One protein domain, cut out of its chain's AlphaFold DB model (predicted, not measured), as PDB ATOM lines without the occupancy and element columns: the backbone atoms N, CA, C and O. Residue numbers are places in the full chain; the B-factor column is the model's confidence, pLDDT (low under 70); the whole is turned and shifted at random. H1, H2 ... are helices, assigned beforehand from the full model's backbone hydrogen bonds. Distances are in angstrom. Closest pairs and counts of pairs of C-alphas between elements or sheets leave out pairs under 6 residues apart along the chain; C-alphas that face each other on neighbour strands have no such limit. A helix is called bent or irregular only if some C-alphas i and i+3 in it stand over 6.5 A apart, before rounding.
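Overview. This is residues 51 to 112 of the 275 residues of an uncharacterized protein of Danionella translucida (UniProt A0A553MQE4). One long helix, H1, makes the length of an L-shaped model; a short loop turns back near its end into the shorter H2, set crosswise as the foot of the L. The printed part has 62 residues with two named helices, H1 then H2, no named strand, and is all helix. It is extended, with a radius of gyration of the C-alphas of 18.5 A and spans of 56 by 29 by 19 A.

Along the chain. H1, residues 51 to 86, runs 52.4 A from C-alpha 51 at (15.902, -22.962, 41.184) to C-alpha 86 at (58.730, 5.141, 52.152). It is neither bent nor irregular, but only just: C-alphas 82 and 85 are 6.2 A apart. H2, residues 94 to 106, ends at C-alpha 106 at (48.794, 13.428, 37.360).

Arrangement. H1 and H2 are near each other, their closest C-alphas 8.1 A apart. Residues 51 to 80 of H1 stand free. In H2 every O i to N i+4 pair is within hydrogen-bond range; in H1, 29 of 32 are.

Size, cuts and confidence. The C-alphas of Glu 51 and Val 90, the two farthest apart, are 57.2 A apart. The printed part has no cut, and the link from H1 to H2 is short. The pLDDT is under 70 at residues 51 to 63 and 108 to 111.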
ATOM      1  N   GLU A  51      14.605 -22.657  41.802       50.06
ATOM      2  CA  GLU A  51      15.902 -22.962  41.184       50.06
ATOM      3  C   GLU A  51      16.442 -21.782  40.371       50.06
ATOM      4  O   GLU A  51      17.649 -21.559  40.357       50.06
ATOM      5  N   ARG A  52      15.579 -20.978  39.732       53.22
ATOM      6  CA  ARG A  52      15.994 -19.761  39.014       53.22
ATOM      7  C   ARG A  52      16.506 -18.685  39.961       53.22
ATOM      8  O   ARG A  52      17.506 -18.056  39.632       53.22
ATOM      9  N   VAL A  53      15.877 -18.496  41.121       55.81
ATOM     10  CA  VAL A  53      16.328 -17.526  42.134       55.81
ATOM     11  C   VAL A  53      17.646 -17.975  42.773       55.81
ATOM     12  O   VAL A  53      18.584 -17.178  42.837       55.81
ATOM     13  N   MET A  54      17.789 -19.256  43.141       49.47
ATOM     14  CA  MET A  54      19.076 -19.796  43.613       49.47
ATOM     15  C   MET A  54      20.160 -19.745  42.525       49.47
ATOM     16  O   MET A  54      21.310 -19.405  42.803       49.47
ATOM     17  N   SER A  55      19.798 -20.019  41.269       54.22
ATOM     18  CA  SER A  55      20.690 -19.925  40.109       54.22
ATOM     19  C   SER A  55      21.098 -18.481  39.798       54.22
ATOM     20  O   SER A  55      22.234 -18.255  39.393       54.22
ATOM     21  N   ALA A  56      20.221 -17.497  40.005       49.19
ATOM     22  CA  ALA A  56      20.525 -16.078  39.824       49.19
ATOM     23  C   ALA A  56      21.428 -15.535  40.944       49.19
ATOM     24  O   ALA A  56      22.397 -14.836  40.654       49.19
ATOM     25  N   ALA A  57      21.181 -15.917  42.203       54.50
ATOM     26  CA  ALA A  57      22.051 -15.581  43.334       54.50
ATOM     27  C   ALA A  57      23.450 -16.214  43.189       54.50
ATOM     28  O   ALA A  57      24.462 -15.542  43.376       54.50
ATOM     29  N   SER A  58      23.513 -17.479  42.757       54.44
ATOM     30  CA  SER A  58      24.755 -18.175  42.385       54.44
ATOM     31  C   SER A  58      25.490 -17.475  41.229       54.44
ATOM     32  O   SER A  58      26.696 -17.234  41.308       54.44
ATOM     33  N   ARG A  59      24.759 -17.050  40.188       53.69
ATOM     34  CA  ARG A  59      25.314 -16.307  39.046       53.69
ATOM     35  C   ARG A  59      25.821 -14.909  39.406       53.69
ATOM     36  O   ARG A  59      26.772 -14.462  38.780       53.69
ATOM     37  N   ALA A  60      25.243 -14.238  40.404       59.50
ATOM     38  CA  ALA A  60      25.728 -12.949  40.911       59.50
ATOM     39  C   ALA A  60      26.920 -13.095  41.881       59.50
ATOM     40  O   ALA A  60      27.782 -12.216  41.946       59.50
ATOM     41  N   ALA A  61      27.018 -14.225  42.588       62.19
ATOM     42  CA  ALA A  61      28.103 -14.505  43.527       62.19
ATOM     43  C   ALA A  61      29.469 -14.698  42.839       62.19
ATOM     44  O   ALA A  61      30.496 -14.295  43.387       62.19
ATOM     45  N   VAL A  62      29.499 -15.266  41.625       62.72
ATOM     46  CA  VAL A  62      30.751 -15.514  40.880       62.72
ATOM     47  C   VAL A  62      31.452 -14.211  40.443       62.72
ATOM     48  O   VAL A  62      32.635 -14.058  40.762       62.72
ATOM     49  N   PRO A  63      30.779 -13.228  39.803       64.81
ATOM     50  CA  PRO A  63      31.372 -11.922  39.498       64.81
ATOM     51  C   PRO A  63      31.874 -11.173  40.739       64.81
ATOM     52  O   PRO A  63      32.954 -10.578  40.706       64.81
ATOM     53  N   MET A  64      31.133 -11.242  41.852       76.38
ATOM     54  CA  MET A  64      31.539 -10.618  43.116       76.38
ATOM     55  C   MET A  64      32.804 -11.264  43.693       76.38
ATOM     56  O   MET A  64      33.706 -10.554  44.136       76.38
ATOM     57  N   MET A  65      32.908 -12.595  43.650       86.00
ATOM     58  CA  MET A  65      34.089 -13.306  44.148       86.00
ATOM     59  C   MET A  65      35.325 -13.042  43.281       86.00
ATOM     60  O   MET A  65      36.398 -12.760  43.810       86.00
ATOM     61  N   LEU A  66      35.176 -13.045  41.952       89.06
ATOM     62  CA  LEU A  66      36.272 -12.718  41.037       89.06
ATOM     63  C   LEU A  66      36.788 -11.288  41.252       89.06
ATOM     64  O   LEU A  66      37.999 -11.061  41.251       89.06
ATOM     65  N   SER A  67      35.882 -10.327  41.469       92.06
ATOM     66  CA  SER A  67      36.249  -8.948  41.807       92.06
ATOM     67  C   SER A  67      37.056  -8.883  43.108       92.06
ATOM     68  O   SER A  67      38.120  -8.266  43.126       92.06
ATOM     69  N   ARG A  68      36.627  -9.594  44.159       92.25
ATOM     70  CA  ARG A  68      37.362  -9.680  45.433       92.25
ATOM     71  C   ARG A  68      38.747 -10.314  45.271       92.25
ATOM     72  O   ARG A  68      39.710  -9.818  45.847       92.25
ATOM     73  N   PHE A  69      38.874 -11.356  44.450       93.62
ATOM     74  CA  PHE A  69      40.154 -12.025  44.183       93.62
ATOM     75  C   PHE A  69      41.135 -11.101  43.459       93.62
ATOM     76  O   PHE A  69      42.296 -10.986  43.857       93.62
ATOM     77  N   ARG A  70      40.657 -10.408  42.418       94.38
ATOM     78  CA  ARG A  70      41.443  -9.391  41.709       94.38
ATOM     79  C   ARG A  70      41.841  -8.262  42.656       94.38
ATOM     80  O   ARG A  70      43.012  -7.904  42.691       94.38
ATOM     81  N   GLY A  71      40.898  -7.762  43.453       94.69
ATOM     82  CA  GLY A  71      41.137  -6.707  44.436       94.69
ATOM     83  C   GLY A  71      42.197  -7.083  45.471       94.69
ATOM     84  O   GLY A  71      43.067  -6.270  45.749       94.69
ATOM     85  N   ALA A  72      42.187  -8.319  45.979       95.62
ATOM     86  CA  ALA A  72      43.195  -8.789  46.929       95.62
ATOM     87  C   ALA A  72      44.607  -8.802  46.320       95.62
ATOM     88  O   ALA A  72      45.540  -8.293  46.929       95.62
ATOM     89  N   LEU A  73      44.770  -9.340  45.106       96.25
ATOM     90  CA  LEU A  73      46.083  -9.395  44.451       96.25
ATOM     91  C   LEU A  73      46.570  -8.011  44.010       96.25
ATOM     92  O   LEU A  73      47.716  -7.659  44.268       96.25
ATOM     93  N   VAL A  74      45.707  -7.221  43.368       95.75
ATOM     94  CA  VAL A  74      46.047  -5.866  42.907       95.75
ATOM     95  C   VAL A  74      46.314  -4.948  44.094       95.75
ATOM     96  O   VAL A  74      47.280  -4.198  44.059       95.75
ATOM     97  N   GLY A  75      45.520  -5.044  45.162       95.94
ATOM     98  CA  GLY A  75      45.731  -4.298  46.400       95.94
ATOM     99  C   GLY A  75      47.086  -4.597  47.039       95.94
ATOM    100  O   GLY A  75      47.778  -3.664  47.433       95.94
ATOM    101  N   SER A  76      47.509  -5.867  47.064       97.00
ATOM    102  CA  SER A  76      48.855  -6.235  47.526       97.00
ATOM    103  C   SER A  76      49.959  -5.613  46.665       97.00
ATOM    104  O   SER A  76      50.902  -5.052  47.211       97.00
ATOM    105  N   VAL A  77      49.835  -5.662  45.331       96.94
ATOM    106  CA  VAL A  77      50.832  -5.066  44.418       96.94
ATOM    107  C   VAL A  77      50.871  -3.543  44.546       96.94
ATOM    108  O   VAL A  77      51.947  -2.959  44.545       96.94
ATOM    109  N   LEU A  78      49.712  -2.893  44.674       95.50
ATOM    110  CA  LEU A  78      49.619  -1.451  44.905       95.50
ATOM    111  C   LEU A  78      50.298  -1.057  46.217       95.50
ATOM    112  O   LEU A  78      51.080  -0.111  46.229       95.50
ATOM    113  N   GLY A  79      50.019  -1.792  47.297       95.88
ATOM    114  CA  GLY A  79      50.631  -1.554  48.601       95.88
ATOM    115  C   GLY A  79      52.154  -1.671  48.562       95.88
ATOM    116  O   GLY A  79      52.832  -0.801  49.093       95.88
ATOM    117  N   ASP A  80      52.676  -2.695  47.883       97.62
ATOM    118  CA  ASP A  80      54.113  -2.891  47.657       97.62
ATOM    119  C   ASP A  80      54.723  -1.730  46.847       97.62
ATOM    120  O   ASP A  80      55.588  -1.001  47.332       97.62
ATOM    121  N   CYS A  81      54.203  -1.478  45.643       94.94
ATOM    122  CA  CYS A  81      54.722  -0.451  44.737       94.94
ATOM    123  C   CYS A  81      54.699   0.968  45.325       94.94
ATOM    124  O   CYS A  81      55.640   1.725  45.112       94.94
ATOM    125  N   ILE A  82      53.618   1.345  46.016       93.81
ATOM    126  CA  ILE A  82      53.463   2.684  46.608       93.81
ATOM    127  C   ILE A  82      54.241   2.772  47.925       93.81
ATOM    128  O   ILE A  82      54.867   3.787  48.216       93.81
ATOM    129  N   GLY A  83      54.208   1.711  48.736       94.25
ATOM    130  CA  GLY A  83      54.872   1.670  50.036       94.25
ATOM    131  C   GLY A  83      56.398   1.696  49.941       94.25
ATOM    132  O   GLY A  83      57.040   2.255  50.830       94.25
ATOM    133  N   GLY A  84      56.969   1.156  48.857       92.00
ATOM    134  CA  GLY A  84      58.416   1.105  48.636       92.00
ATOM    135  C   GLY A  84      59.112   2.473  48.659       92.00
ATOM    136  O   GLY A  84      60.238   2.567  49.137       92.00
ATOM    137  N   GLU A  85      58.432   3.550  48.246       91.06
ATOM    138  CA  GLU A  85      58.951   4.933  48.319       91.06
ATOM    139  C   GLU A  85      59.289   5.366  49.759       91.06
ATOM    140  O   GLU A  85      60.142   6.223  49.994       91.06
ATOM    141  N   PHE A  86      58.626   4.763  50.747       94.06
ATOM    142  CA  PHE A  86      58.730   5.141  52.152       94.06
ATOM    143  C   PHE A  86      59.493   4.117  53.003       94.06
ATOM    144  O   PHE A  86      59.602   4.284  54.223       94.06
ATOM    145  N   GLU A  87      60.023   3.052  52.403       93.44
ATOM    146  CA  GLU A  87      60.681   1.978  53.144       93.44
ATOM    147  C   GLU A  87      61.904   2.483  53.936       93.44
ATOM    148  O   GLU A  87      62.714   3.280  53.462       93.44
ATOM    149  N   GLY A  88      62.036   2.034  55.189       91.75
ATOM    150  CA  GLY A  88      63.149   2.403  56.071       91.75
ATOM    151  C   GLY A  88      63.059   3.805  56.683       91.75
ATOM    152  O   GLY A  88      63.933   4.187  57.465       91.75
ATOM    153  N   THR A  89      62.008   4.570  56.377       93.50
ATOM    154  CA  THR A  89      61.752   5.865  57.015       93.50
ATOM    155  C   THR A  89      61.056   5.687  58.370       93.50
ATOM    156  O   THR A  89      60.214   4.811  58.546       93.50
ATOM    157  N   VAL A  90      61.452   6.488  59.365       91.94
ATOM    158  CA  VAL A  90      60.958   6.356  60.751       91.94
ATOM    159  C   VAL A  90      59.582   6.993  60.932       91.94
ATOM    160  O   VAL A  90      58.755   6.463  61.668       91.94
ATOM    161  N   ASP A  91      59.352   8.127  60.274       93.94
ATOM    162  CA  ASP A  91      58.093   8.861  60.320       93.94
ATOM    163  C   ASP A  91      57.738   9.348  58.913       93.94
ATOM    164  O   ASP A  91      58.585   9.889  58.191       93.94
ATOM    165  N   VAL A  92      56.486   9.123  58.528       94.62
ATOM    166  CA  VAL A  92      55.942   9.478  57.218       94.62
ATOM    167  C   VAL A  92      54.679  10.299  57.451       94.62
ATOM    168  O   VAL A  92      53.611   9.736  57.701       94.62
ATOM    169  N   PRO A  93      54.783  11.631  57.362       95.44
ATOM    170  CA  PRO A  93      53.631  12.507  57.483       95.44
ATOM    171  C   PRO A  93      52.559  12.188  56.430       95.44
ATOM    172  O   PRO A  93      52.871  11.900  55.272       95.44
ATOM    173  N   LEU A  94      51.281  12.249  56.823       94.94
ATOM    174  CA  LEU A  94      50.155  11.923  55.938       94.94
ATOM    175  C   LEU A  94      50.124  12.811  54.687       94.94
ATOM    176  O   LEU A  94      49.824  12.327  53.601       94.94
ATOM    177  N   ASP A  95      50.457  14.092  54.821       95.94
ATOM    178  CA  ASP A  95      50.554  15.040  53.710       95.94
ATOM    179  C   ASP A  95      51.594  14.607  52.670       95.94
ATOM    180  O   ASP A  95      51.332  14.725  51.475       95.94
ATOM    181  N   ARG A  96      52.715  14.010  53.096       93.88
ATOM    182  CA  ARG A  96      53.713  13.443  52.178       93.88
ATOM    183  C   ARG A  96      53.156  12.249  51.399       93.88
ATOM    184  O   ARG A  96      53.397  12.142  50.198       93.88
ATOM    185  N   VAL A  97      52.396  11.370  52.059       93.69
ATOM    186  CA  VAL A  97      51.729  10.235  51.392       93.69
ATOM    187  C   VAL A  97      50.706  10.740  50.378       93.69
ATOM    188  O   VAL A  97      50.699  10.290  49.235       93.69
ATOM    189  N   LEU A  98      49.868  11.702  50.774       93.88
ATOM    190  CA  LEU A  98      48.852  12.289  49.900       93.88
ATOM    191  C   LEU A  98      49.482  12.984  48.690       93.88
ATOM    192  O   LEU A  98      49.018  12.782  47.573       93.88
ATOM    193  N   GLN A  99      50.568  13.736  48.892       92.19
ATOM    194  CA  GLN A  99      51.303  14.374  47.802       92.19
ATOM    195  C   GLN A  99      51.850  13.341  46.812       92.19
ATOM    196  O   GLN A  99      51.685  13.515  45.607       92.19
ATOM    197  N   HIS A 100      52.461  12.259  47.303       89.50
ATOM    198  CA  HIS A 100      52.962  11.188  46.442       89.50
ATOM    199  C   HIS A 100      51.832  10.540  45.627       89.50
ATOM    200  O   HIS A 100      51.954  10.382  44.414       89.50
ATOM    201  N   LEU A 101      50.689  10.246  46.255       89.31
ATOM    202  CA  LEU A 101      49.528   9.702  45.548       89.31
ATOM    203  C   LEU A 101      49.012  10.650  44.457       89.31
ATOM    204  O   LEU A 101      48.770  10.194  43.344       89.31
ATOM    205  N   SER A 102      48.912  11.954  44.736       88.00
ATOM    206  CA  SER A 102      48.509  12.945  43.728       88.00
ATOM    207  C   SER A 102      49.476  12.985  42.545       88.00
ATOM    208  O   SER A 102      49.035  13.009  41.401       88.00
ATOM    209  N   THR A 103      50.791  12.900  42.791       85.81
ATOM    210  CA  THR A 103      51.769  12.869  41.690       85.81
ATOM    211  C   THR A 103      51.603  11.653  40.780       85.81
ATOM    212  O   THR A 103      51.781  11.781  39.577       85.81
ATOM    213  N   LEU A 104      51.206  10.496  41.321       84.88
ATOM    214  CA  LEU A 104      50.963   9.289  40.524       84.88
ATOM    215  C   LEU A 104      49.694   9.374  39.664       84.88
ATOM    216  O   LEU A 104      49.603   8.692  38.646       84.88
ATOM    217  N   GLU A 105      48.701  10.165  40.077       80.00
ATOM    218  CA  GLU A 105      47.470  10.374  39.302       80.00
ATOM    219  C   GLU A 105      47.678  11.351  38.138       80.00
ATOM    220  O   GLU A 105      47.097  11.150  37.068       80.00
ATOM    221  N   ASP A 106      48.516  12.372  38.341       77.06
ATOM    222  CA  ASP A 106      48.794  13.428  37.360       77.06
ATOM    223  C   ASP A 106      49.814  13.008  36.283       77.06
ATOM    224  O   ASP A 106      49.898  13.631  35.219       77.06
ATOM    225  N   ASP A 107      50.587  11.947  36.529       71.12
ATOM    226  CA  ASP A 107      51.674  11.514  35.651       71.12
ATOM    227  C   ASP A 107      51.182  10.618  34.494       71.12
ATOM    228  O   ASP A 107      51.282   9.388  34.507       71.12
ATOM    229  N   ALA A 108      50.623  11.257  33.462       59.78
ATOM    230  CA  ALA A 108      50.077  10.593  32.272       59.78
ATOM    231  C   ALA A 108      51.118   9.793  31.453       59.78
ATOM    232  O   ALA A 108      50.741   8.856  30.742       59.78
ATOM    233  N   ASP A 109      52.407  10.132  31.578       63.28
ATOM    234  CA  ASP A 109      53.546   9.471  30.918       63.28
ATOM    235  C   ASP A 109      54.428   8.683  31.917       63.28
ATOM    236  O   ASP A 109      55.547   8.278  31.586       63.28
ATOM    237  N   GLY A 110      53.920   8.466  33.135       58.12
ATOM    238  CA  GLY A 110      54.739   8.320  34.329       58.12
ATOM    239  C   GLY A 110      55.646   7.117  34.486       58.12
ATOM    240  O   GLY A 110      55.465   6.048  33.889       58.12
ATOM    241  N   GLU A 111      56.647   7.312  35.348       64.75
ATOM    242  CA  GLU A 111      57.615   6.287  35.715       64.75
ATOM    243  C   GLU A 111      56.889   5.052  36.267       64.75
ATOM    244  O   GLU A 111      56.055   5.118  37.170       64.75
ATOM    245  N   THR A 112      57.185   3.887  35.689       74.56
ATOM    246  CA  THR A 112      56.557   2.636  36.115       74.56
ATOM    247  C   THR A 112      57.018   2.294  37.527       74.56
ATOM    248  O   THR A 112      58.176   1.904  37.719       74.56
TER     249      THR A 112